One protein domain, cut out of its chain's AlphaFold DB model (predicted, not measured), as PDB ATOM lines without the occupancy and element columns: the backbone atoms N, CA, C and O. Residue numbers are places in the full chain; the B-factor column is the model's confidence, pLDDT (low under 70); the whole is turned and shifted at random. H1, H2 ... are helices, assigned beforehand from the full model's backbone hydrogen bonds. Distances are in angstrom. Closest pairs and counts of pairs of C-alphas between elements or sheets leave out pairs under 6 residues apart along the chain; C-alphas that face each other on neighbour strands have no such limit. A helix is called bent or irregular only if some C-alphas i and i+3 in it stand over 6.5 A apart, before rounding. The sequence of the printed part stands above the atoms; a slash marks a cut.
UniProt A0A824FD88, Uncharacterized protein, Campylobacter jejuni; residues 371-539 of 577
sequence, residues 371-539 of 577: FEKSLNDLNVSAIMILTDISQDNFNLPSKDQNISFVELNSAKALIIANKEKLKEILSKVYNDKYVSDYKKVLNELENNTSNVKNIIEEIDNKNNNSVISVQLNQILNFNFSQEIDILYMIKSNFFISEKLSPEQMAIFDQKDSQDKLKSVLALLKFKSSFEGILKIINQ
ATOM      1  N   PHE A 371      33.996 -13.194 -57.494       84.38
ATOM      2  CA  PHE A 371      33.399 -13.032 -56.179       84.38
ATOM      3  C   PHE A 371      34.256 -12.108 -55.309       84.38
ATOM      4  O   PHE A 371      33.741 -11.111 -54.811       84.38
ATOM      5  N   GLU A 372      35.565 -12.352 -55.225       84.31
ATOM      6  CA  GLU A 372      36.493 -11.486 -54.487       84.31
ATOM      7  C   GLU A 372      36.486 -10.038 -55.006       84.31
ATOM      8  O   GLU A 372      36.429  -9.100 -54.209       84.31
ATOM      9  N   LYS A 373      36.452  -9.835 -56.330       84.69
ATOM     10  CA  LYS A 373      36.308  -8.489 -56.915       84.69
ATOM     11  C   LYS A 373      34.975  -7.839 -56.554       84.69
ATOM     12  O   LYS A 373      34.969  -6.691 -56.126       84.69
ATOM     13  N   SER A 374      33.873  -8.581 -56.649       82.56
ATOM     14  CA  SER A 374      32.530  -8.074 -56.359       82.56
ATOM     15  C   SER A 374      32.367  -7.632 -54.905       82.56
ATOM     16  O   SER A 374      31.636  -6.684 -54.640       82.56
ATOM     17  N   LEU A 375      33.106  -8.235 -53.963       85.31
ATOM     18  CA  LEU A 375      33.128  -7.791 -52.565       85.31
ATOM     19  C   LEU A 375      33.698  -6.375 -52.400       85.31
ATOM     20  O   LEU A 375      33.409  -5.723 -51.399       85.31
ATOM     21  N   ASN A 376      34.503  -5.881 -53.346       84.44
ATOM     22  CA  ASN A 376      35.010  -4.508 -53.310       84.44
ATOM     23  C   ASN A 376      33.981  -3.473 -53.767       84.44
ATOM     24  O   ASN A 376      34.071  -2.328 -53.333       84.44
ATOM     25  N   ASP A 377      33.000  -3.887 -54.568       84.00
ATOM     26  CA  ASP A 377      31.948  -3.011 -55.093       84.00
ATOM     27  C   ASP A 377      30.735  -2.916 -54.148       84.00
ATOM     28  O   ASP A 377      29.849  -2.080 -54.337       84.00
ATOM     29  N   LEU A 378      30.677  -3.767 -53.118       82.94
ATOM     30  CA  LEU A 378      29.606  -3.768 -52.124       82.94
ATOM     31  C   LEU A 378      29.763  -2.640 -51.104       82.94
ATOM     32  O   LEU A 378      30.864  -2.290 -50.676       82.94
ATOM     33  N   ASN A 379      28.624  -2.117 -50.646       83.38
ATOM     34  CA  ASN A 379      28.609  -1.191 -49.523       83.38
ATOM     35  C   ASN A 379      28.954  -1.911 -48.202       83.38
ATOM     36  O   ASN A 379      28.831  -3.131 -48.067       83.38
ATOM     37  N   VAL A 380      29.380  -1.136 -47.201       82.50
ATOM     38  CA  VAL A 380      29.813  -1.661 -45.892       82.50
ATOM     39  C   VAL A 380      28.699  -2.468 -45.212       82.50
ATOM     40  O   VAL A 380      28.960  -3.542 -44.679       82.50
ATOM     41  N   SER A 381      27.449  -2.004 -45.300       79.75
ATOM     42  CA  SER A 381      26.274  -2.710 -44.769       79.75
ATOM     43  C   SER A 381      26.105  -4.114 -45.369       79.75
ATOM     44  O   SER A 381      25.925  -5.077 -44.626       79.75
ATOM     45  N   ALA A 382      26.216  -4.258 -46.692       79.88
ATOM     46  CA  ALA A 382      26.116  -5.542 -47.378       79.88
ATOM     47  C   ALA A 382      27.248  -6.491 -46.972       79.88
ATOM     48  O   ALA A 382      26.992  -7.670 -46.742       79.88
ATOM     49  N   ILE A 383      28.479  -5.985 -46.844       83.75
ATOM     50  CA  ILE A 383      29.629  -6.781 -46.390       83.75
ATOM     51  C   ILE A 383      29.395  -7.287 -44.965       83.75
ATOM     52  O   ILE A 383      29.619  -8.465 -44.694       83.75
ATOM     53  N   MET A 384      28.888  -6.444 -44.066       83.06
ATOM     54  CA  MET A 384      28.585  -6.869 -42.699       83.06
ATOM     55  C   MET A 384      27.485  -7.919 -42.655       83.06
ATOM     56  O   MET A 384      27.695  -8.960 -42.047       83.06
ATOM     57  N   ILE A 385      26.383  -7.721 -43.388       80.31
ATOM     58  CA  ILE A 385      25.307  -8.716 -43.486       80.31
ATOM     59  C   ILE A 385      25.847 -10.061 -44.003       80.31
ATOM     60  O   ILE A 385      25.521 -11.105 -43.448       80.31
ATOM     61  N   LEU A 386      26.698 -10.067 -45.035       81.62
ATOM     62  CA  LEU A 386      27.305 -11.299 -45.557       81.62
ATOM     63  C   LEU A 386      28.273 -11.957 -44.567       81.62
ATOM     64  O   LEU A 386      28.358 -13.185 -44.522       81.62
ATOM     65  N   THR A 387      28.994 -11.160 -43.782       84.25
ATOM     66  CA  THR A 387      29.918 -11.645 -42.746       84.25
ATOM     67  C   THR A 387      29.153 -12.297 -41.603       84.25
ATOM     68  O   THR A 387      29.470 -13.417 -41.214       84.25
ATOM     69  N   ASP A 388      28.097 -11.635 -41.141       80.00
ATOM     70  CA  ASP A 388      27.169 -12.103 -40.117       80.00
ATOM     71  C   ASP A 388      26.520 -13.441 -40.527       80.00
ATOM     72  O   ASP A 388      26.597 -14.424 -39.788       80.00
ATOM     73  N   ILE A 389      26.026 -13.548 -41.771       76.38
ATOM     74  CA  ILE A 389      25.514 -14.814 -42.341       76.38
ATOM     75  C   ILE A 389      26.592 -15.905 -42.372       76.38
ATOM     76  O   ILE A 389      26.297 -17.076 -42.142       76.38
ATOM     77  N   SER A 390      27.836 -15.534 -42.683       76.38
ATOM     78  CA  SER A 390      28.963 -16.470 -42.778       76.38
ATOM     79  C   SER A 390      29.411 -17.020 -41.417       76.38
ATOM     80  O   SER A 390      30.146 -18.007 -41.381       76.38
ATOM     81  N   GLN A 391      28.997 -16.378 -40.319       76.25
ATOM     82  CA  GLN A 391      29.334 -16.714 -38.931       76.25
ATOM     83  C   GLN A 391      28.120 -17.170 -38.106       76.25
ATOM     84  O   GLN A 391      28.200 -17.230 -36.881       76.25
ATOM     85  N   ASP A 392      26.997 -17.473 -38.757       67.25
ATOM     86  CA  ASP A 392      25.752 -17.943 -38.132       67.25
ATOM     87  C   ASP A 392      25.075 -16.887 -37.244       67.25
ATOM     88  O   ASP A 392      24.165 -17.192 -36.469       67.25
ATOM     89  N   ASN A 393      25.498 -15.630 -37.363       66.81
ATOM     90  CA  ASN A 393      24.955 -14.509 -36.622       66.81
ATOM     91  C   ASN A 393      23.960 -13.769 -37.511       66.81
ATOM     92  O   ASN A 393      24.335 -12.990 -38.368       66.81
ATOM     93  N   PHE A 394      22.664 -13.983 -37.326       64.44
ATOM     94  CA  PHE A 394      21.643 -13.383 -38.196       64.44
ATOM     95  C   PHE A 394      21.016 -12.107 -37.615       64.44
ATOM     96  O   PHE A 394      19.914 -11.704 -37.997       64.44
ATOM     97  N   ASN A 395      21.723 -11.449 -36.696       65.12
ATOM     98  CA  ASN A 395      21.332 -10.155 -36.151       65.12
ATOM     99  C   ASN A 395      21.582  -9.056 -37.190       65.12
ATOM    100  O   ASN A 395      22.579  -8.346 -37.127       65.12
ATOM    101  N   LEU A 396      20.672  -8.935 -38.161       62.69
ATOM    102  CA  LEU A 396      20.804  -8.000 -39.278       62.69
ATOM    103  C   LEU A 396      21.023  -6.561 -38.768       62.69
ATOM    104  O   LEU A 396      20.136  -6.012 -38.100       62.69
ATOM    105  N   PRO A 397      22.169  -5.928 -39.076       60.22
ATOM    106  CA  PRO A 397      22.467  -4.588 -38.596       60.22
ATOM    107  C   PRO A 397      21.455  -3.579 -39.150       60.22
ATOM    108  O   PRO A 397      21.156  -3.546 -40.341       60.22
ATOM    109  N   SER A 398      20.917  -2.739 -38.265       51.88
ATOM    110  CA  SER A 398      19.830  -1.804 -38.579       51.88
ATOM    111  C   SER A 398      20.297  -0.439 -39.104       51.88
ATOM    112  O   SER A 398      19.450   0.377 -39.467       51.88
ATOM    113  N   LYS A 399      21.613  -0.168 -39.161       53.62
ATOM    114  CA  LYS A 399      22.198   1.110 -39.619       53.62
ATOM    115  C   LYS A 399      23.666   0.985 -40.040       53.62
ATOM    116  O   LYS A 399      24.360   0.075 -39.591       53.62
ATOM    117  N   ASP A 400      24.120   1.951 -40.846       54.16
ATOM    118  CA  ASP A 400      25.518   2.134 -41.250       54.16
ATOM    119  C   ASP A 400      26.442   2.192 -40.026       54.16
ATOM    120  O   ASP A 400      26.347   3.094 -39.189       54.16
ATOM    121  N   GLN A 401      27.329   1.206 -39.915       61.31
ATOM    122  CA  GLN A 401      28.376   1.168 -38.900       61.31
ATOM    123  C   GLN A 401      29.645   1.822 -39.464       61.31
ATOM    124  O   GLN A 401      30.086   1.491 -40.565       61.31
ATOM    125  N   ASN A 402      30.254   2.734 -38.700       62.59
ATOM    126  CA  ASN A 402      31.579   3.272 -39.013       62.59
ATOM    127  C   ASN A 402      32.633   2.199 -38.710       62.59
ATOM    128  O   ASN A 402      33.093   2.087 -37.577       62.59
ATOM    129  N   ILE A 403      32.979   1.400 -39.718       75.12
ATOM    130  CA  ILE A 403      33.943   0.298 -39.616       75.12
ATOM    131  C   ILE A 403      35.280   0.736 -40.212       75.12
ATOM    132  O   ILE A 403      35.324   1.421 -41.239       75.12
ATOM    133  N   SER A 404      36.386   0.361 -39.569       81.31
ATOM    134  CA  SER A 404      37.722   0.669 -40.081       81.31
ATOM    135  C   SER A 404      38.051  -0.144 -41.340       81.31
ATOM    136  O   SER A 404      37.545  -1.244 -41.560       81.31
ATOM    137  N   PHE A 405      38.967   0.359 -42.172       78.19
ATOM    138  CA  PHE A 405      39.419  -0.359 -43.372       78.19
ATOM    139  C   PHE A 405      40.019  -1.745 -43.055       78.19
ATOM    140  O   PHE A 405      39.890  -2.675 -43.849       78.19
ATOM    141  N   VAL A 406      40.652  -1.897 -41.886       83.62
ATOM    142  CA  VAL A 406      41.241  -3.169 -41.436       83.62
ATOM    143  C   VAL A 406      40.148  -4.189 -41.122       83.62
ATOM    144  O   VAL A 406      40.186  -5.298 -41.647       83.62
ATOM    145  N   GLU A 407      39.142  -3.797 -40.339       82.12
ATOM    146  CA  GLU A 407      38.000  -4.656 -39.996       82.12
ATOM    147  C   GLU A 407      37.200  -5.057 -41.240       82.12
ATOM    148  O   GLU A 407      36.812  -6.216 -41.379       82.12
ATOM    149  N   LEU A 408      37.029  -4.136 -42.195       84.25
ATOM    150  CA  LEU A 408      36.345  -4.415 -43.458       84.25
ATOM    151  C   LEU A 408      37.079  -5.473 -44.298       84.25
ATOM    152  O   LEU A 408      36.448  -6.345 -44.893       84.25
ATOM    153  N   ASN A 409      38.412  -5.429 -44.347       85.88
ATOM    154  CA  ASN A 409      39.197  -6.435 -45.065       85.88
ATOM    155  C   ASN A 409      39.179  -7.794 -44.354       85.88
ATOM    156  O   ASN A 409      39.104  -8.828 -45.019       85.88
ATOM    157  N   SER A 410      39.188  -7.812 -43.019       86.12
ATOM    158  CA  SER A 410      39.003  -9.044 -42.244       86.12
ATOM    159  C   SER A 410      37.624  -9.670 -42.478       86.12
ATOM    160  O   SER A 410      37.528 -10.884 -42.656       86.12
ATOM    161  N   ALA A 411      36.574  -8.849 -42.558       85.12
ATOM    162  CA  ALA A 411      35.218  -9.275 -42.896       85.12
ATOM    163  C   ALA A 411      35.153  -9.910 -44.299       85.12
ATOM    164  O   ALA A 411      34.657 -11.025 -44.462       85.12
ATOM    165  N   LYS A 412      35.762  -9.272 -45.311       87.94
ATOM    166  CA  LYS A 412      35.882  -9.845 -46.666       87.94
ATOM    167  C   LYS A 412      36.614 -11.190 -46.676       87.94
ATOM    168  O   LYS A 412      36.151 -12.121 -47.330       87.94
ATOM    169  N   ALA A 413      37.713 -11.325 -45.932       86.62
ATOM    170  CA  ALA A 413      38.450 -12.587 -45.837       86.62
ATOM    171  C   ALA A 413      37.604 -13.717 -45.214       86.62
ATOM    172  O   ALA A 413      37.636 -14.850 -45.694       86.62
ATOM    173  N   LEU A 414      36.802 -13.403 -44.190       84.69
ATOM    174  CA  LEU A 414      35.853 -14.337 -43.572       84.69
ATOM    175  C   LEU A 414      34.749 -14.785 -44.535       84.69
ATOM    176  O   LEU A 414      34.404 -15.967 -44.558       84.69
ATOM    177  N   ILE A 415      34.222 -13.858 -45.339       85.75
ATOM    178  CA  ILE A 415      33.237 -14.167 -46.382       85.75
ATOM    179  C   ILE A 415      33.840 -15.126 -47.418       85.75
ATOM    180  O   ILE A 415      33.215 -16.121 -47.777       85.75
ATOM    181  N   ILE A 416      35.070 -14.861 -47.877       84.88
ATOM    182  CA  ILE A 416      35.771 -15.717 -48.849       84.88
ATOM    183  C   ILE A 416      35.994 -17.121 -48.274       84.88
ATOM    184  O   ILE A 416      35.706 -18.109 -48.951       84.88
ATOM    185  N   ALA A 417      36.434 -17.225 -47.017       84.81
ATOM    186  CA  ALA A 417      36.661 -18.507 -46.350       84.81
ATOM    187  C   ALA A 417      35.378 -19.347 -46.184       84.81
ATOM    188  O   ALA A 417      35.444 -20.574 -46.191       84.81
ATOM    189  N   ASN A 418      34.211 -18.703 -46.071       83.12
ATOM    190  CA  ASN A 418      32.911 -19.358 -45.884       83.12
ATOM    191  C   ASN A 418      32.017 -19.326 -47.143       83.12
ATOM    192  O   ASN A 418      30.809 -19.559 -47.052       83.12
ATOM    193  N   LYS A 419      32.596 -19.083 -48.327       83.12
ATOM    194  CA  LYS A 419      31.886 -18.953 -49.615       83.12
ATOM    195  C   LYS A 419      30.886 -20.087 -49.895       83.12
ATOM    196  O   LYS A 419      29.768 -19.811 -50.326       83.12
ATOM    197  N   GLU A 420      31.256 -21.346 -49.645       80.31
ATOM    198  CA  GLU A 420      30.378 -22.502 -49.908       80.31
ATOM    199  C   GLU A 420      29.138 -22.518 -49.003       80.31
ATOM    200  O   GLU A 420      28.022 -22.745 -49.471       80.31
ATOM    201  N   LYS A 421      29.310 -22.183 -47.719       76.44
ATOM    202  CA  LYS A 421      28.204 -22.070 -46.756       76.44
ATOM    203  C   LYS A 421      27.241 -20.962 -47.167       76.44
ATOM    204  O   LYS A 421      26.026 -21.158 -47.194       76.44
ATOM    205  N   LEU A 422      27.797 -19.810 -47.546       80.69
ATOM    206  CA  LEU A 422      27.029 -18.666 -48.019       80.69
ATOM    207  C   LEU A 422      26.210 -19.025 -49.269       80.69
ATOM    208  O   LEU A 422      25.013 -18.742 -49.328       80.69
ATOM    209  N   LYS A 423      26.830 -19.694 -50.247       82.88
ATOM    210  CA  LYS A 423      26.157 -20.173 -51.461       82.88
ATOM    211  C   LYS A 423      24.969 -21.071 -51.128       82.88
ATOM    212  O   LYS A 423      23.886 -20.866 -51.675       82.88
ATOM    213  N   GLU A 424      25.154 -22.047 -50.242       77.62
ATOM    214  CA  GLU A 424      24.102 -22.999 -49.893       77.62
ATOM    215  C   GLU A 424      22.892 -22.298 -49.260       77.62
ATOM    216  O   GLU A 424      21.761 -22.498 -49.709       77.62
ATOM    217  N   ILE A 425      23.121 -21.403 -48.297       76.88
ATOM    218  CA  ILE A 425      22.053 -20.647 -47.625       76.88
ATOM    219  C   ILE A 425      21.299 -19.777 -48.620       76.88
ATOM    220  O   ILE A 425      20.073 -19.866 -48.717       76.88
ATOM    221  N   LEU A 426      22.024 -18.963 -49.391       82.00
ATOM    222  CA  LEU A 426      21.409 -18.072 -50.368       82.00
ATOM    223  C   LEU A 426      20.639 -18.878 -51.426       82.00
ATOM    224  O   LEU A 426      19.547 -18.474 -51.815       82.00
ATOM    225  N   SER A 427      21.143 -20.044 -51.846       79.62
ATOM    226  CA  SER A 427      20.455 -20.905 -52.818       79.62
ATOM    227  C   SER A 427      19.143 -21.499 -52.289       79.62
ATOM    228  O   SER A 427      18.157 -21.539 -53.027       79.62
ATOM    229  N   LYS A 428      19.095 -21.905 -51.010       77.31
ATOM    230  CA  LYS A 428      17.878 -22.417 -50.363       77.31
ATOM    231  C   LYS A 428      16.857 -21.302 -50.166       77.31
ATOM    232  O   LYS A 428      15.705 -21.451 -50.564       77.31
ATOM    233  N   VAL A 429      17.284 -20.163 -49.617       79.00
ATOM    234  CA  VAL A 429      16.387 -19.043 -49.292       79.00
ATOM    235  C   VAL A 429      15.852 -18.358 -50.552       79.00
ATOM    236  O   VAL A 429      14.682 -17.984 -50.599       79.00
ATOM    237  N   TYR A 430      16.668 -18.204 -51.599       81.75
ATOM    238  CA  TYR A 430      16.272 -17.488 -52.820       81.75
ATOM    239  C   TYR A 430      15.620 -18.355 -53.890       81.75
ATOM    240  O   TYR A 430      15.290 -17.826 -54.954       81.75
ATOM    241  N   ASN A 431      15.362 -19.631 -53.603       79.69
ATOM    242  CA  ASN A 431      14.692 -20.543 -54.519       79.69
ATOM    243  C   ASN A 431      13.299 -20.023 -54.917       79.69
ATOM    244  O   ASN A 431      12.372 -20.003 -54.105       79.69
ATOM    245  N   ASP A 432      13.141 -19.641 -56.187       76.44
ATOM    246  CA  ASP A 432      11.913 -19.039 -56.722       76.44
ATOM    247  C   ASP A 432      10.660 -19.891 -56.485       76.44
ATOM    248  O   ASP A 432       9.574 -19.336 -56.323       76.44
ATOM    249  N   LYS A 433      10.811 -21.219 -56.379       78.06
ATOM    250  CA  LYS A 433       9.713 -22.148 -56.075       78.06
ATOM    251  C   LYS A 433       9.095 -21.906 -54.692       78.06
ATOM    252  O   LYS A 433       7.900 -22.121 -54.530       78.06
ATOM    253  N   TYR A 434       9.893 -21.478 -53.712       77.69
ATOM    254  CA  TYR A 434       9.484 -21.368 -52.306       77.69
ATOM    255  C   TYR A 434       9.447 -19.927 -51.791       77.69
ATOM    256  O   TYR A 434       8.846 -19.671 -50.755       77.69
ATOM    257  N   VAL A 435      10.026 -18.958 -52.513       81.00
ATOM    258  CA  VAL A 435      10.111 -17.546 -52.090       81.00
ATOM    259  C   VAL A 435       8.751 -16.942 -51.725       81.00
ATOM    260  O   VAL A 435       8.663 -16.195 -50.751       81.00
ATOM    261  N   SER A 436       7.685 -17.235 -52.477       80.81
ATOM    262  CA  SER A 436       6.341 -16.723 -52.162       80.81
ATOM    263  C   SER A 436       5.805 -17.268 -50.843       80.81
ATOM    264  O   SER A 436       5.143 -16.546 -50.102       80.81
ATOM    265  N   ASP A 437       6.100 -18.528 -50.552       82.38
ATOM    266  CA  ASP A 437       5.614 -19.214 -49.365       82.38
ATOM    267  C   ASP A 437       6.491 -18.892 -48.146       82.38
ATOM    268  O   ASP A 437       5.963 -18.612 -47.073       82.38
ATOM    269  N   TYR A 438       7.808 -18.748 -48.323       84.69
ATOM    270  CA  TYR A 438       8.701 -18.205 -47.298       84.69
ATOM    271  C   TYR A 438       8.333 -16.782 -46.878       84.69
ATOM    272  O   TYR A 438       8.410 -16.466 -45.696       84.69
ATOM    273  N   LYS A 439       7.884 -15.924 -47.807       84.69
ATOM    274  CA  LYS A 439       7.383 -14.582 -47.460       84.69
ATOM    275  C   LYS A 439       6.149 -14.638 -46.556       84.69
ATOM    276  O   LYS A 439       6.044 -13.825 -45.644       84.69
ATOM    277  N   LYS A 440       5.238 -15.593 -46.779       83.00
ATOM    278  CA  LYS A 440       4.063 -15.790 -45.909       83.00
ATOM    279  C   LYS A 440       4.492 -16.214 -44.504       83.00
ATOM    280  O   LYS A 440       4.032 -15.628 -43.535       83.00
ATOM    281  N   VAL A 441       5.418 -17.171 -44.410       83.56
ATOM    282  CA  VAL A 441       5.961 -17.651 -43.126       83.56
ATOM    283  C   VAL A 441       6.719 -16.542 -42.385       83.56
ATOM    284  O   VAL A 441       6.530 -16.370 -41.185       83.56
ATOM    285  N   LEU A 442       7.532 -15.745 -43.087       84.81
ATOM    286  CA  LEU A 442       8.268 -14.624 -42.496       84.81
ATOM    287  C   LEU A 442       7.333 -13.552 -41.922       84.81
ATOM    288  O   LEU A 442       7.564 -13.096 -40.808       84.81
ATOM    289  N   ASN A 443       6.275 -13.173 -42.646       83.81
ATOM    290  CA  ASN A 443       5.315 -12.174 -42.163       83.81
ATOM    291  C   ASN A 443       4.661 -12.602 -40.838       83.81
ATOM    292  O   ASN A 443       4.447 -11.779 -39.953       83.81
ATOM    293  N   GLU A 444       4.386 -13.891 -40.673       83.00
ATOM    294  CA  GLU A 444       3.790 -14.446 -39.451       83.00
ATOM    295  C   GLU A 444       4.786 -14.487 -38.289       83.00
ATOM    296  O   GLU A 444       4.458 -14.107 -37.166       83.00
ATOM    297  N   LEU A 445       6.044 -14.840 -38.573       81.56
ATOM    298  CA  LEU A 445       7.147 -14.750 -37.610       81.56
ATOM    299  C   LEU A 445       7.438 -13.300 -37.172       81.56
ATOM    300  O   LEU A 445       7.923 -13.062 -36.063       81.56
ATOM    301  N   GLU A 446       7.175 -12.309 -38.025       80.00
ATOM    302  CA  GLU A 446       7.307 -10.884 -37.693       80.00
ATOM    303  C   GLU A 446       6.131 -10.363 -36.859       80.00
ATOM    304  O   GLU A 446       6.352  -9.566 -35.946       80.00
ATOM    305  N   ASN A 447       4.923 -10.873 -37.105       78.75
ATOM    306  CA  ASN A 447       3.701 -10.489 -36.397       78.75
ATOM    307  C   ASN A 447       3.525 -11.176 -35.023       78.75
ATOM    308  O   ASN A 447       2.584 -10.843 -34.302       78.75
ATOM    309  N   ASN A 448       4.433 -12.086 -34.631       64.75
ATOM    310  CA  ASN A 448       4.432 -12.823 -33.353       64.75
ATOM    311  C   ASN A 448       3.116 -13.579 -33.058       64.75
ATOM    312  O   ASN A 448       2.720 -13.755 -31.904       64.75
ATOM    313  N   THR A 449       2.436 -14.053 -34.098       58.50
ATOM    314  CA  THR A 449       1.283 -14.948 -33.998       58.50
ATOM    315  C   THR A 449       1.790 -16.370 -33.746       58.50
ATOM    316  O   THR A 449       2.563 -16.909 -34.532       58.50
ATOM    317  N   SER A 450       1.370 -17.021 -32.657       60.19
ATOM    318  CA  SER A 450       1.771 -18.388 -32.262       60.19
ATOM    319  C   SER A 450       1.211 -19.496 -33.181       60.19
ATOM    320  O   SER A 450       0.788 -20.547 -32.709       60.19
ATOM    321  N   ASN A 451       1.138 -19.239 -34.490       68.31
ATOM    322  CA  ASN A 451       0.396 -20.008 -35.491       68.31
ATOM    323  C   ASN A 451       1.280 -20.494 -36.663       68.31
ATOM    324  O   ASN A 451       0.767 -20.974 -37.671       68.31
ATOM    325  N   VAL A 452       2.610 -20.366 -36.547       76.62
ATOM    326  CA  VAL A 452       3.592 -20.635 -37.620       76.62
ATOM    327  C   VAL A 452       3.461 -22.053 -38.180       76.62
ATOM    328  O   VAL A 452       3.410 -22.236 -39.396       76.62
ATOM    329  N   LYS A 453       3.342 -23.058 -37.306       80.44
ATOM    330  CA  LYS A 453       3.146 -24.458 -37.697       80.44
ATOM    331  C   LYS A 453       1.868 -24.671 -38.505       80.44
ATOM    332  O   LYS A 453       1.925 -25.285 -39.564       80.44
ATOM    333  N   ASN A 454       0.746 -24.108 -38.059       77.94
ATOM    334  CA  ASN A 454      -0.542 -24.248 -38.745       77.94
ATOM    335  C   ASN A 454      -0.506 -23.630 -40.151       77.94
ATOM    336  O   ASN A 454      -1.110 -24.160 -41.078       77.94
ATOM    337  N   ILE A 455       0.248 -22.545 -40.336       79.94
ATOM    338  CA  ILE A 455       0.417 -21.888 -41.639       79.94
ATOM    339  C   ILE A 455       1.311 -22.715 -42.568       79.94
ATOM    340  O   ILE A 455       1.008 -22.848 -43.752       79.94
ATOM    341  N   ILE A 456       2.377 -23.319 -42.038       79.75
ATOM    342  CA  ILE A 456       3.220 -24.265 -42.781       79.75
ATOM    343  C   ILE A 456       2.390 -25.482 -43.226       79.75
ATOM    344  O   ILE A 456       2.457 -25.867 -44.394       79.75
ATOM    345  N   GLU A 457       1.561 -26.041 -42.338       78.94
ATOM    346  CA  GLU A 457       0.646 -27.147 -42.659       78.94
ATOM    347  C   GLU A 457      -0.400 -26.748 -43.712       78.94
ATOM    348  O   GLU A 457      -0.672 -27.513 -44.637       78.94
ATOM    349  N   GLU A 458      -0.965 -25.540 -43.630       79.12
ATOM    350  CA  GLU A 458      -1.926 -25.039 -44.616       79.12
ATOM    351  C   GLU A 458      -1.292 -24.880 -46.009       79.12
ATOM    352  O   GLU A 458      -1.906 -25.242 -47.018       79.12
ATOM    353  N   ILE A 459      -0.053 -24.380 -46.075       77.25
ATOM    354  CA  ILE A 459       0.707 -24.255 -47.328       77.25
ATOM    355  C   ILE A 459       0.982 -25.645 -47.925       77.25
ATOM    356  O   ILE A 459       0.694 -25.871 -49.103       77.25
ATOM    357  N   ASP A 460       1.454 -26.594 -47.113       76.44
ATOM    358  CA  ASP A 460       1.719 -27.981 -47.528       76.44
ATOM    359  C   ASP A 460       0.457 -28.739 -47.964       76.44
ATOM    360  O   ASP A 460       0.517 -29.664 -48.780       76.44
ATOM    361  N   ASN A 461      -0.705 -28.389 -47.413       75.19
ATOM    362  CA  ASN A 461      -1.989 -28.994 -47.768       75.19
ATOM    363  C   ASN A 461      -2.590 -28.411 -49.053       75.19
ATOM    364  O   ASN A 461      -3.337 -29.109 -49.737       75.19
ATOM    365  N   LYS A 462      -2.245 -27.170 -49.422       74.25
ATOM    366  CA  LYS A 462      -2.671 -26.550 -50.688       74.25
ATOM    367  C   LYS A 462      -1.801 -26.947 -51.884       74.25
ATOM    368  O   LYS A 462      -2.277 -26.863 -53.014       74.25
ATOM    369  N   ASN A 463      -0.550 -27.361 -51.664       62.69
ATOM    370  CA  ASN A 463       0.447 -27.520 -52.724       62.69
ATOM    371  C   ASN A 463       1.043 -28.945 -52.764       62.69
ATOM    372  O   ASN A 463       2.124 -29.210 -52.241       62.69
ATOM    373  N   ASN A 464       0.367 -29.884 -53.440       56.09
ATOM    374  CA  ASN A 464       0.749 -31.311 -53.465       56.09
ATOM    375  C   ASN A 464       2.140 -31.616 -54.075       56.09
ATOM    376  O   ASN A 464       2.669 -32.701 -53.854       56.09
ATOM    377  N   ASN A 465       2.751 -30.678 -54.813       52.53
ATOM    378  CA  ASN A 465       4.038 -30.866 -55.507       52.53
ATOM    379  C   ASN A 465       5.229 -30.148 -54.824       52.53
ATOM    380  O   ASN A 465       6.348 -30.113 -55.359       52.53
ATOM    381  N   SER A 466       5.012 -29.512 -53.668       57.06
ATOM    382  CA  SER A 466       6.052 -28.767 -52.954       57.06
ATOM    383  C   SER A 466       5.790 -28.744 -51.452       57.06
ATOM    384  O   SER A 466       4.980 -27.958 -50.973       57.06
ATOM    385  N   VAL A 467       6.517 -29.578 -50.716       69.81
ATOM    386  CA  VAL A 467       6.448 -29.610 -49.254       69.81
ATOM    387  C   VAL A 467       7.404 -28.545 -48.702       69.81
ATOM    388  O   VAL A 467       8.622 -28.742 -48.703       69.81
ATOM    389  N   ILE A 468       6.878 -27.383 -48.306       76.69
ATOM    390  CA  ILE A 468       7.672 -26.291 -47.725       76.69
ATOM    391  C   ILE A 468       8.199 -26.674 -46.342       76.69
ATOM    392  O   ILE A 468       9.307 -26.269 -45.988       76.69
ATOM    393  N   SER A 469       7.464 -27.495 -45.583       75.81
ATOM    394  CA  SER A 469       7.887 -27.919 -44.246       75.81
ATOM    395  C   SER A 469       9.220 -28.668 -44.275       75.81
ATOM    396  O   SER A 469      10.118 -28.350 -43.499       75.81
ATOM    397  N   VAL A 470       9.421 -29.570 -45.243       75.06
ATOM    398  CA  VAL A 470      10.693 -30.281 -45.459       75.06
ATOM    399  C   VAL A 470      11.833 -29.303 -45.735       75.06
ATOM    400  O   VAL A 470      12.912 -29.447 -45.166       75.06
ATOM    401  N   GLN A 471      11.597 -28.281 -46.560       74.50
ATOM    402  CA  GLN A 471      12.615 -27.276 -46.879       74.50
ATOM    403  C   GLN A 471      12.951 -26.384 -45.674       74.50
ATOM    404  O   GLN A 471      14.121 -26.121 -45.406       74.50
ATOM    405  N   LEU A 472      11.949 -25.949 -44.906       79.19
ATOM    406  CA  LEU A 472      12.160 -25.169 -43.682       79.19
ATOM    407  C   LEU A 472      12.876 -25.990 -42.603       79.19
ATOM    408  O   LEU A 472      13.765 -25.480 -41.926       79.19
ATOM    409  N   ASN A 473      12.557 -27.278 -42.488       76.88
ATOM    410  CA  ASN A 473      13.236 -28.190 -41.573       76.88
ATOM    411  C   ASN A 473      14.695 -28.437 -41.992       76.88
ATOM    412  O   ASN A 473      15.577 -28.537 -41.145       76.88
ATOM    413  N   GLN A 474      14.983 -28.480 -43.297       74.38
ATOM    414  CA  GLN A 474      16.361 -28.515 -43.802       74.38
ATOM    415  C   GLN A 474      17.136 -27.234 -43.471       74.38
ATOM    416  O   GLN A 474      18.323 -27.319 -43.180       74.38
ATOM    417  N   ILE A 475      16.487 -26.063 -43.492       73.56
ATOM    418  CA  ILE A 475      17.097 -24.792 -43.065       73.56
ATOM    419  C   ILE A 475      17.383 -24.806 -41.554       73.56
ATOM    420  O   ILE A 475      18.456 -24.383 -41.125       73.56
ATOM    421  N   LEU A 476      16.461 -25.335 -40.744       72.44
ATOM    422  CA  LEU A 476      16.627 -25.458 -39.291       72.44
ATOM    423  C   LEU A 476      17.759 -26.411 -38.898       72.44
ATOM    424  O   LEU A 476      18.593 -26.052 -38.068       72.44
ATOM    425  N   ASN A 477      17.805 -27.590 -39.519       67.88
ATOM    426  CA  ASN A 477      18.798 -28.631 -39.235       67.88
ATOM    427  C   ASN A 477      20.136 -28.410 -39.950       67.88
ATOM    428  O   ASN A 477      21.047 -29.225 -39.815       67.88
ATOM    429  N   PHE A 478      20.268 -27.324 -40.716       63.06
ATOM    430  CA  PHE A 478      21.546 -26.937 -41.287       63.06
ATOM    431  C   PHE A 478      22.497 -26.522 -40.153       63.06
ATOM    432  O   PHE A 478      22.288 -25.496 -39.493       63.06
ATOM    433  N   ASN A 479      23.510 -27.358 -39.906       53.19
ATOM    434  CA  ASN A 479      24.577 -27.122 -38.939       53.19
ATOM    435  C   ASN A 479      25.860 -26.749 -39.685       53.19
ATOM    436  O   ASN A 479      26.398 -27.538 -40.457       53.19
ATOM    437  N   PHE A 480      26.392 -25.566 -39.394       46.97
ATOM    438  CA  PHE A 480      27.589 -24.996 -40.020       46.97
ATOM    439  C   PHE A 480      28.918 -25.667 -39.620       46.97
ATOM    440  O   PHE A 480      29.992 -25.219 -40.038       46.97
ATOM    441  N   SER A 481      28.861 -26.729 -38.813       37.41
ATOM    442  CA  SER A 481      30.009 -27.444 -38.249       37.41
ATOM    443  C   SER A 481      30.325 -28.786 -38.923       37.41
ATOM    444  O   SER A 481      31.328 -29.397 -38.564       37.41
ATOM    445  N   GLN A 482      29.500 -29.277 -39.857       42.94
ATOM    446  CA  GLN A 482      29.753 -30.541 -40.565       42.94
ATOM    447  C   GLN A 482      30.224 -30.306 -42.004       42.94
ATOM    448  O   GLN A 482      29.662 -29.497 -42.739       42.94
ATOM    449  N   GLU A 483      31.278 -31.029 -42.383       35.25
ATOM    450  CA  GLU A 483      31.811 -31.099 -43.743       35.25
ATOM    451  C   GLU A 483      30.724 -31.628 -44.697       35.25
ATOM    452  O   GLU A 483      30.036 -32.604 -44.392       35.25
ATOM    453  N   ILE A 484      30.533 -30.948 -45.831       46.88
ATOM    454  CA  ILE A 484      29.481 -31.260 -46.807       46.88
ATOM    455  C   ILE A 484      29.816 -32.592 -47.485       46.88
ATOM    456  O   ILE A 484      30.670 -32.663 -48.369       46.88
ATOM    457  N   ASP A 485      29.131 -33.655 -47.076       39.22
ATOM    458  CA  ASP A 485      29.316 -34.987 -47.641       39.22
ATOM    459  C   ASP A 485      28.572 -35.107 -48.988       39.22
ATOM    460  O   ASP A 485      27.367 -34.856 -49.087       39.22
ATOM    461  N   ILE A 486      29.271 -35.510 -50.055       39.97
ATOM    462  CA  ILE A 486      28.721 -35.618 -51.427       39.97
ATOM    463  C   ILE A 486      27.503 -36.562 -51.461       39.97
ATOM    464  O   ILE A 486      26.563 -36.370 -52.237       39.97
ATOM    465  N   LEU A 487      27.478 -37.555 -50.569       33.78
ATOM    466  CA  LEU A 487      26.374 -38.496 -50.418       33.78
ATOM    467  C   LEU A 487      25.088 -37.828 -49.890       33.78
ATOM    468  O   LEU A 487      23.986 -38.251 -50.250       33.78
ATOM    469  N   TYR A 488      25.212 -36.773 -49.080       46.41
ATOM    470  CA  TYR A 488      24.087 -35.993 -48.557       46.41
ATOM    471  C   TYR A 488      23.430 -35.149 -49.657       46.41
ATOM    472  O   TYR A 488      22.208 -35.179 -49.794       46.41
ATOM    473  N   MET A 489      24.230 -34.494 -50.505       40.47
ATOM    474  CA  MET A 489      23.757 -33.714 -51.664       40.47
ATOM    475  C   MET A 489      23.036 -34.571 -52.712       40.47
ATOM    476  O   MET A 489      22.060 -34.145 -53.331       40.47
ATOM    477  N   ILE A 490      23.499 -35.806 -52.918       37.59
ATOM    478  CA  ILE A 490      22.808 -36.759 -53.790       37.59
ATOM    479  C   ILE A 490      21.496 -37.195 -53.127       37.59
ATOM    480  O   ILE A 490      20.449 -37.134 -53.766       37.59
ATOM    481  N   LYS A 491      21.504 -37.548 -51.834       39.06
ATOM    482  CA  LYS A 491      20.276 -37.910 -51.105       39.06
ATOM    483  C   LYS A 491      19.229 -36.794 -51.106       39.06
ATOM    484  O   LYS A 491      18.060 -37.092 -51.329       39.06
ATOM    485  N   SER A 492      19.612 -35.531 -50.908       44.19
ATOM    486  CA  SER A 492      18.670 -34.403 -50.843       44.19
ATOM    487  C   SER A 492      17.944 -34.141 -52.165       44.19
ATOM    488  O   SER A 492      16.791 -33.722 -52.145       44.19
ATOM    489  N   ASN A 493      18.582 -34.428 -53.304       40.09
ATOM    490  CA  ASN A 493      17.971 -34.293 -54.630       40.09
ATOM    491  C   ASN A 493      17.024 -35.453 -54.990       40.09
ATOM    492  O   ASN A 493      16.202 -35.301 -55.891       40.09
ATOM    493  N   PHE A 494      17.122 -36.594 -54.297       38.25
ATOM    494  CA  PHE A 494      16.304 -37.789 -54.543       38.25
ATOM    495  C   PHE A 494      15.155 -37.988 -53.541       38.25
ATOM    496  O   PHE A 494      14.365 -38.916 -53.722       38.25
ATOM    497  N   PHE A 495      15.011 -37.137 -52.515       41.72
ATOM    498  CA  PHE A 495      13.838 -37.197 -51.641       41.72
ATOM    499  C   PHE A 495      12.593 -36.700 -52.381       41.72
ATOM    500  O   PHE A 495      12.362 -35.507 -52.576       41.72
ATOM    501  N   ILE A 496      11.792 -37.679 -52.789       44.28
ATOM    502  CA  ILE A 496      10.390 -37.533 -53.154       44.28
ATOM    503  C   ILE A 496       9.676 -36.792 -52.013       44.28
ATOM    504  O   ILE A 496       9.987 -36.979 -50.840       44.28
ATOM    505  N   SER A 497       8.752 -35.918 -52.400       51.88
ATOM    506  CA  SER A 497       7.922 -35.014 -51.603       51.88
ATOM    507  C   SER A 497       7.092 -35.701 -50.505       51.88
ATOM    508  O   SER A 497       5.865 -35.753 -50.592       51.88
ATOM    509  N   GLU A 498       7.735 -36.241 -49.478       60.72
ATOM    510  CA  GLU A 498       7.063 -36.824 -48.318       60.72
ATOM    511  C   GLU A 498       6.921 -35.760 -47.221       60.72
ATOM    512  O   GLU A 498       7.879 -35.057 -46.896       60.72
ATOM    513  N   LYS A 499       5.700 -35.574 -46.702       66.88
ATOM    514  CA  LYS A 499       5.427 -34.604 -45.629       66.88
ATOM    515  C   LYS A 499       6.147 -35.022 -44.346       66.88
ATOM    516  O   LYS A 499       6.261 -36.213 -44.066       66.88
ATOM    517  N   LEU A 500       6.612 -34.045 -43.566       70.31
ATOM    518  CA  LEU A 500       7.210 -34.312 -42.255       70.31
ATOM    519  C   LEU A 500       6.206 -35.023 -41.340       70.31
ATOM    520  O   LEU A 500       5.005 -34.745 -41.386       70.31
ATOM    521  N   SER A 501       6.703 -35.925 -40.492       74.62
ATOM    522  CA  SER A 501       5.862 -36.567 -39.480       74.62
ATOM    523  C   SER A 501       5.344 -35.532 -38.462       74.62
ATOM    524  O   SER A 501       5.972 -34.486 -38.271       74.62
ATOM    525  N   PRO A 502       4.234 -35.806 -37.748       73.25
ATOM    526  CA  PRO A 502       3.727 -34.905 -36.709       73.25
ATOM    527  C   PRO A 502       4.763 -34.573 -35.620       73.25
ATOM    528  O   PRO A 502       4.797 -33.450 -35.119       73.25
ATOM    529  N   GLU A 503       5.644 -35.527 -35.296       72.62
ATOM    530  CA  GLU A 503       6.760 -35.340 -34.358       72.62
ATOM    531  C   GLU A 503       7.820 -34.383 -34.915       72.62
ATOM    532  O   GLU A 503       8.325 -33.525 -34.197       72.62
ATOM    533  N   GLN A 504       8.123 -34.477 -36.212       73.94
ATOM    534  CA  GLN A 504       9.056 -33.569 -36.879       73.94
ATOM    535  C   GLN A 504       8.473 -32.161 -37.048       73.94
ATOM    536  O   GLN A 504       9.209 -31.185 -36.954       73.94
ATOM    537  N   MET A 505       7.159 -32.032 -37.243       77.50
ATOM    538  CA  MET A 505       6.482 -30.733 -37.336       77.50
ATOM    539  C   MET A 505       6.477 -29.953 -36.014       77.50
ATOM    540  O   MET A 505       6.367 -28.728 -36.032       77.50
ATOM    541  N   ALA A 506       6.638 -30.625 -34.869       79.25
ATOM    542  CA  ALA A 506       6.701 -29.974 -33.559       79.25
ATOM    543  C   ALA A 506       7.926 -29.049 -33.393       79.25
ATOM    544  O   ALA A 506       7.911 -28.158 -32.545       79.25
ATOM    545  N   ILE A 507       8.968 -29.201 -34.222       79.62
ATOM    546  CA  ILE A 507      10.154 -28.333 -34.185       79.62
ATOM    547  C   ILE A 507       9.812 -26.865 -34.483       79.62
ATOM    548  O   ILE A 507      10.471 -25.969 -33.962       79.62
ATOM    549  N   PHE A 508       8.761 -26.609 -35.271       80.75
ATOM    550  CA  PHE A 508       8.322 -25.262 -35.646       80.75
ATOM    551  C   PHE A 508       7.545 -24.538 -34.538       80.75
ATOM    552  O   PHE A 508       7.351 -23.326 -34.631       80.75
ATOM    553  N   ASP A 509       7.129 -25.251 -33.487       79.19
ATOM    554  CA  ASP A 509       6.499 -24.664 -32.297       79.19
ATOM    555  C   ASP A 509       7.547 -24.150 -31.288       79.19
ATOM    556  O   ASP A 509       7.223 -23.384 -30.380       79.19
ATOM    557  N   GLN A 510       8.816 -24.551 -31.438       83.44
ATOM    558  CA  GLN A 510       9.905 -24.134 -30.556       83.44
ATOM    559  C   GLN A 510      10.349 -22.702 -30.866       83.44
ATOM    560  O   GLN A 510      10.608 -22.352 -32.019       83.44
ATOM    561  N   LYS A 511      10.506 -21.887 -29.817       80.19
ATOM    562  CA  LYS A 511      10.900 -20.478 -29.943       80.19
ATOM    563  C   LYS A 511      12.259 -20.303 -30.629       80.19
ATOM    564  O   LYS A 511      12.362 -19.505 -31.551       80.19
ATOM    565  N   ASP A 512      13.250 -21.116 -30.268       76.69
ATOM    566  CA  ASP A 512      14.591 -21.061 -30.868       76.69
ATOM    567  C   ASP A 512      14.561 -21.343 -32.381       76.69
ATOM    568  O   ASP A 512      15.226 -20.671 -33.171       76.69
ATOM    569  N   SER A 513      13.732 -22.299 -32.812       76.94
ATOM    570  CA  SER A 513      13.517 -22.612 -34.229       76.94
ATOM    571  C   SER A 513      12.820 -21.468 -34.967       76.94
ATOM    572  O   SER A 513      13.196 -21.132 -36.090       76.94
ATOM    573  N   GLN A 514      11.820 -20.839 -34.346       79.56
ATOM    574  CA  GLN A 514      11.136 -19.676 -34.915       79.56
ATOM    575  C   GLN A 514      12.079 -18.476 -35.049       79.56
ATOM    576  O   GLN A 514      12.107 -17.845 -36.105       79.56
ATOM    577  N   ASP A 515      12.904 -18.211 -34.036       77.12
ATOM    578  CA  ASP A 515      13.894 -17.134 -34.050       77.12
ATOM    579  C   ASP A 515      14.974 -17.382 -35.120       77.12
ATOM    580  O   ASP A 515      15.318 -16.464 -35.877       77.12
ATOM    581  N   LYS A 516      15.440 -18.632 -35.276       76.44
ATOM    582  CA  LYS A 516      16.370 -19.041 -36.346       76.44
ATOM    583  C   LYS A 516      15.742 -18.915 -37.740       76.44
ATOM    584  O   LYS A 516      16.383 -18.406 -38.658       76.44
ATOM    585  N   LEU A 517      14.488 -19.327 -37.923       78.31
ATOM    586  CA  LEU A 517      13.785 -19.175 -39.203       78.31
ATOM    587  C   LEU A 517      13.539 -17.713 -39.552       78.31
ATOM    588  O   LEU A 517      13.777 -17.318 -40.687       78.31
ATOM    589  N   LYS A 518      13.100 -16.903 -38.588       79.62
ATOM    590  CA  LYS A 518      12.870 -15.465 -38.774       79.62
ATOM    591  C   LYS A 518      14.142 -14.779 -39.258       79.62
ATOM    592  O   LYS A 518      14.130 -14.064 -40.255       79.62
ATOM    593  N   SER A 519      15.237 -15.087 -38.581       74.62
ATOM    594  CA  SER A 519      16.595 -14.664 -38.888       74.62
ATOM    595  C   SER A 519      17.046 -15.026 -40.312       74.62
ATOM    596  O   SER A 519      17.446 -14.153 -41.082       74.62
ATOM    597  N   VAL A 520      16.927 -16.297 -40.706       75.62
ATOM    598  CA  VAL A 520      17.361 -16.772 -42.032       75.62
ATOM    599  C   VAL A 520      16.432 -16.282 -43.150       75.62
ATOM    600  O   VAL A 520      16.893 -15.874 -44.215       75.62
ATOM    601  N   LEU A 521      15.115 -16.282 -42.932       80.44
ATOM    602  CA  LEU A 521      14.144 -15.833 -43.932       80.44
ATOM    603  C   LEU A 521      14.174 -14.315 -44.130       80.44
ATOM    604  O   LEU A 521      13.864 -13.850 -45.229       80.44
ATOM    605  N   ALA A 522      14.612 -13.534 -43.138       80.69
ATOM    606  CA  ALA A 522      14.807 -12.092 -43.285       80.69
ATOM    607  C   ALA A 522      15.800 -11.735 -44.411       80.69
ATOM    608  O   ALA A 522      15.705 -10.648 -44.986       80.69
ATOM    609  N   LEU A 523      16.667 -12.670 -44.827       78.50
ATOM    610  CA  LEU A 523      17.530 -12.528 -46.005       78.50
ATOM    611  C   LEU A 523      16.760 -12.300 -47.309       78.50
ATOM    612  O   LEU A 523      17.311 -11.723 -48.249       78.50
ATOM    613  N   LEU A 524      15.482 -12.690 -47.379       81.56
ATOM    614  CA  LEU A 524      14.603 -12.395 -48.515       81.56
ATOM    615  C   LEU A 524      14.454 -10.893 -48.771       81.56
ATOM    616  O   LEU A 524      14.249 -10.502 -49.921       81.56
ATOM    617  N   LYS A 525      14.605 -10.052 -47.738       81.69
ATOM    618  CA  LYS A 525      14.589  -8.586 -47.864       81.69
ATOM    619  C   LYS A 525      15.760  -8.065 -48.705       81.69
ATOM    620  O   LYS A 525      15.629  -7.034 -49.351       81.69
ATOM    621  N   PHE A 526      16.859  -8.818 -48.763       80.19
ATOM    622  CA  PHE A 526      18.079  -8.479 -49.502       80.19
ATOM    623  C   PHE A 526      18.249  -9.276 -50.802       80.19
ATOM    624  O   PHE A 526      19.296  -9.180 -51.442       80.19
ATOM    625  N   LYS A 527      17.227 -10.036 -51.233       80.75
ATOM    626  CA  LYS A 527      17.312 -10.900 -52.424       80.75
ATOM    627  C   LYS A 527      17.832 -10.154 -53.656       80.75
ATOM    628  O   LYS A 527      18.750 -10.636 -54.304       80.75
ATOM    629  N   SER A 528      17.327  -8.951 -53.935       77.88
ATOM    630  CA  SER A 528      17.780  -8.144 -55.081       77.88
ATOM    631  C   SER A 528      19.266  -7.763 -55.025       77.88
ATOM    632  O   SER A 528      19.882  -7.597 -56.071       77.88
ATOM    633  N   SER A 529      19.841  -7.641 -53.824       76.56
ATOM    634  CA  SER A 529      21.248  -7.273 -53.617       76.56
ATOM    635  C   SER A 529      22.179  -8.488 -53.686       76.56
ATOM    636  O   SER A 529      23.266  -8.403 -54.249       76.56
ATOM    637  N   PHE A 530      21.754  -9.638 -53.156       82.75
ATOM    638  CA  PHE A 530      22.607 -10.826 -53.029       82.75
ATOM    639  C   PHE A 530      22.388 -11.893 -54.105       82.75
ATOM    640  O   PHE A 530      23.237 -12.764 -54.280       82.75
ATOM    641  N   GLU A 531      21.311 -11.824 -54.890       81.62
ATOM    642  CA  GLU A 531      21.102 -12.737 -56.020       81.62
ATOM    643  C   GLU A 531      22.203 -12.589 -57.087       81.62
ATOM    644  O   GLU A 531      22.645 -13.583 -57.666       81.62
ATOM    645  N   GLY A 532      22.694 -11.364 -57.313       81.25
ATOM    646  CA  GLY A 532      23.852 -11.110 -58.176       81.25
ATOM    647  C   GLY A 532      25.119 -11.792 -57.655       81.25
ATOM    648  O   GLY A 532      25.803 -12.480 -58.408       81.25
ATOM    649  N   ILE A 533      25.374 -11.689 -56.349       82.44
ATOM    650  CA  ILE A 533      26.517 -12.330 -55.684       82.44
ATOM    651  C   ILE A 533      26.429 -13.853 -55.785       82.44
ATOM    652  O   ILE A 533      27.405 -14.505 -56.143       82.44
ATOM    653  N   LEU A 534      25.252 -14.433 -55.529       81.94
ATOM    654  CA  LEU A 534      25.036 -15.874 -55.646       81.94
ATOM    655  C   LEU A 534      25.317 -16.373 -57.074       81.94
ATOM    656  O   LEU A 534      25.932 -17.424 -57.256       81.94
ATOM    657  N   LYS A 535      24.905 -15.614 -58.098       81.31
ATOM    658  CA  LYS A 535      25.223 -15.927 -59.500       81.31
ATOM    659  C   LYS A 535      26.734 -15.898 -59.754       81.31
ATOM    660  O   LYS A 535      27.239 -16.830 -60.374       81.31
ATOM    661  N   ILE A 536      27.444 -14.896 -59.231       82.50
ATOM    662  CA  ILE A 536      28.905 -14.767 -59.361       82.50
ATOM    663  C   ILE A 536      29.630 -15.926 -58.661       82.50
ATOM    664  O   ILE A 536      30.510 -16.542 -59.257       82.50
ATOM    665  N   ILE A 537      29.225 -16.292 -57.438       82.88
ATOM    666  CA  ILE A 537      29.799 -17.424 -56.694       82.88
ATOM    667  C   ILE A 537      29.693 -18.727 -57.502       82.88
ATOM    668  O   ILE A 537      30.687 -19.440 -57.658       82.88
ATOM    669  N   ASN A 538      28.508 -19.008 -58.053       79.81
ATOM    670  CA  ASN A 538      28.269 -20.191 -58.884       79.81
ATOM    671  C   ASN A 538      29.091 -20.162 -60.186       79.81
ATOM    672  O   ASN A 538      29.564 -21.198 -60.652       79.81
ATOM    673  N   GLN A 539      29.270 -18.988 -60.798       79.06
ATOM    674  CA  GLN A 539      30.086 -18.836 -62.006       79.06
ATOM    675  C   GLN A 539      31.575 -19.071 -61.737       79.06
ATOM    676  O   GLN A 539      32.226 -19.766 -62.522       79.06
TER     677      GLN A 539
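AT A GLANCE: This is residues 371 to 539 of the 577 residues of an uncharacterized protein of Campylobacter jejuni (UniProt A0A824FD88). Two groups of short helices sit at opposite ends of the domain, H1, H2 and H3 at one end and H5, H6, H7 and H9 at the other, and H4 together with the sharply bent helix H10 joins them through the middle. H8 lies on a wide loop to one side, where residues 485 to 491, of which 486 to 491 belong to H8, stick out from the body. The printed part has 169 residues with ten named helices, H1 to H10 in order along the chain, and no named strand; the class is all helix, and the packing is mostly crossed, with 3 of 11 touching pairs at a shallow tilt. The whole is compact, with a radius of gyration of the C-alphas of 16.8 A, and spans 50 by 38 by 26 A.

HOW THE PARTS SIT: H10, residues 511 to 539, is the hub, touching four other helices. By its hydrogen bonds it was assigned as one helix, but it is bent: C-alphas 525 and 528 are 7.9 A apart, and its arms H10a, residues 511 to 525, and H10b, residues 528 to 539, are about perpendicular at 88 degrees. H10a touches H5, residues 432 to 447, at a steep tilt of 56 degrees, opposite ways, the closest C-alphas being those of Leu 445 and Lys 518, 5.9 A apart. With residues 513 to 517 alone H10a touches H7, residues 468 to 476; the closest C-alphas, of Leu 476 and Ser 513, are 6.6 A apart. H5 and H6, residues 452 to 462, form a helical hairpin, with the C-alphas of Glu 444 and Val 452 closest at 6.5 A. H6 and H7 form another, closest at the C-alphas of Ile 456 and Ser 469, 6.1 A. H6 also touches H9, residues 502 to 509, where the C-alphas of Lys 453 and Phe 508 are closest at 5.6 A. H4, residues 419 to 429, touches H10b at a steep tilt of 52 degrees, closest at the C-alphas of Lys 423 and Leu 534, 6.1 A. With residues 520 to 524 alone H10a touches H4, about perpendicular at 87 degrees, closest at the C-alphas of Val 429 and Leu 521, 6.6 A. H2, residues 380 to 390, touches H4 through the C-alphas of Ser 390 and Leu 422, 6.0 A apart. H2 touches H3, residues 405 to 417, the same way at a steep tilt of 38 degrees, closest at the C-alphas of Thr 387 and Ile 415, 5.5 A. H1, residues 371 to 377, touches residues 533 to 537 of H10b alone, with the C-alphas of Phe 371 and Ile 537 closest at 5.7 A. H8, residues 486 to 494, touches no helix. Every O i to N i+4 pair is within hydrogen-bond range in H2, H3, H4, H6, H7 and H8, against 10 of 12 in H5, 8 of 11 in H10a and 6 of 8 in H10b; H1 has 1 of 3 and H9 1 of 4, beside 4 of 4 and 5 of 5 O i to N i+3 pairs.

IN THESE COORDINATES: From first to last C-alpha H5 measures 23.5 A, H10a 21.8 A, H3 18.6 A and H10b 17.7 A. H1 begins at C-alpha 371, (33.399, -13.032, -56.179); H10a begins at C-alpha 511, (10.900, -20.478, -29.943); H10b ends at C-alpha 539, (30.086, -18.836, -62.006). H5 is irregular, with C-alphas 433 and 436 7.5 A apart, and has a kink of 26 degrees near residue 439; H10b is irregular too, with C-alphas 529 and 532 6.50 A apart.

THE WHOLE: The two C-alphas farthest apart, of Val 406 and Asn 464, are 50.8 A apart, while those of Phe 371 and Gln 539 are 8.9 A apart. The printed part has no cut. The link from H2 to H3, residues 391 to 404, is long. Mean pLDDT of the printed part is 73.2; residues 392 to 402, 448 to 451, 463 to 467 and 477 to 499 are under 70, and H8 has a mean of 40.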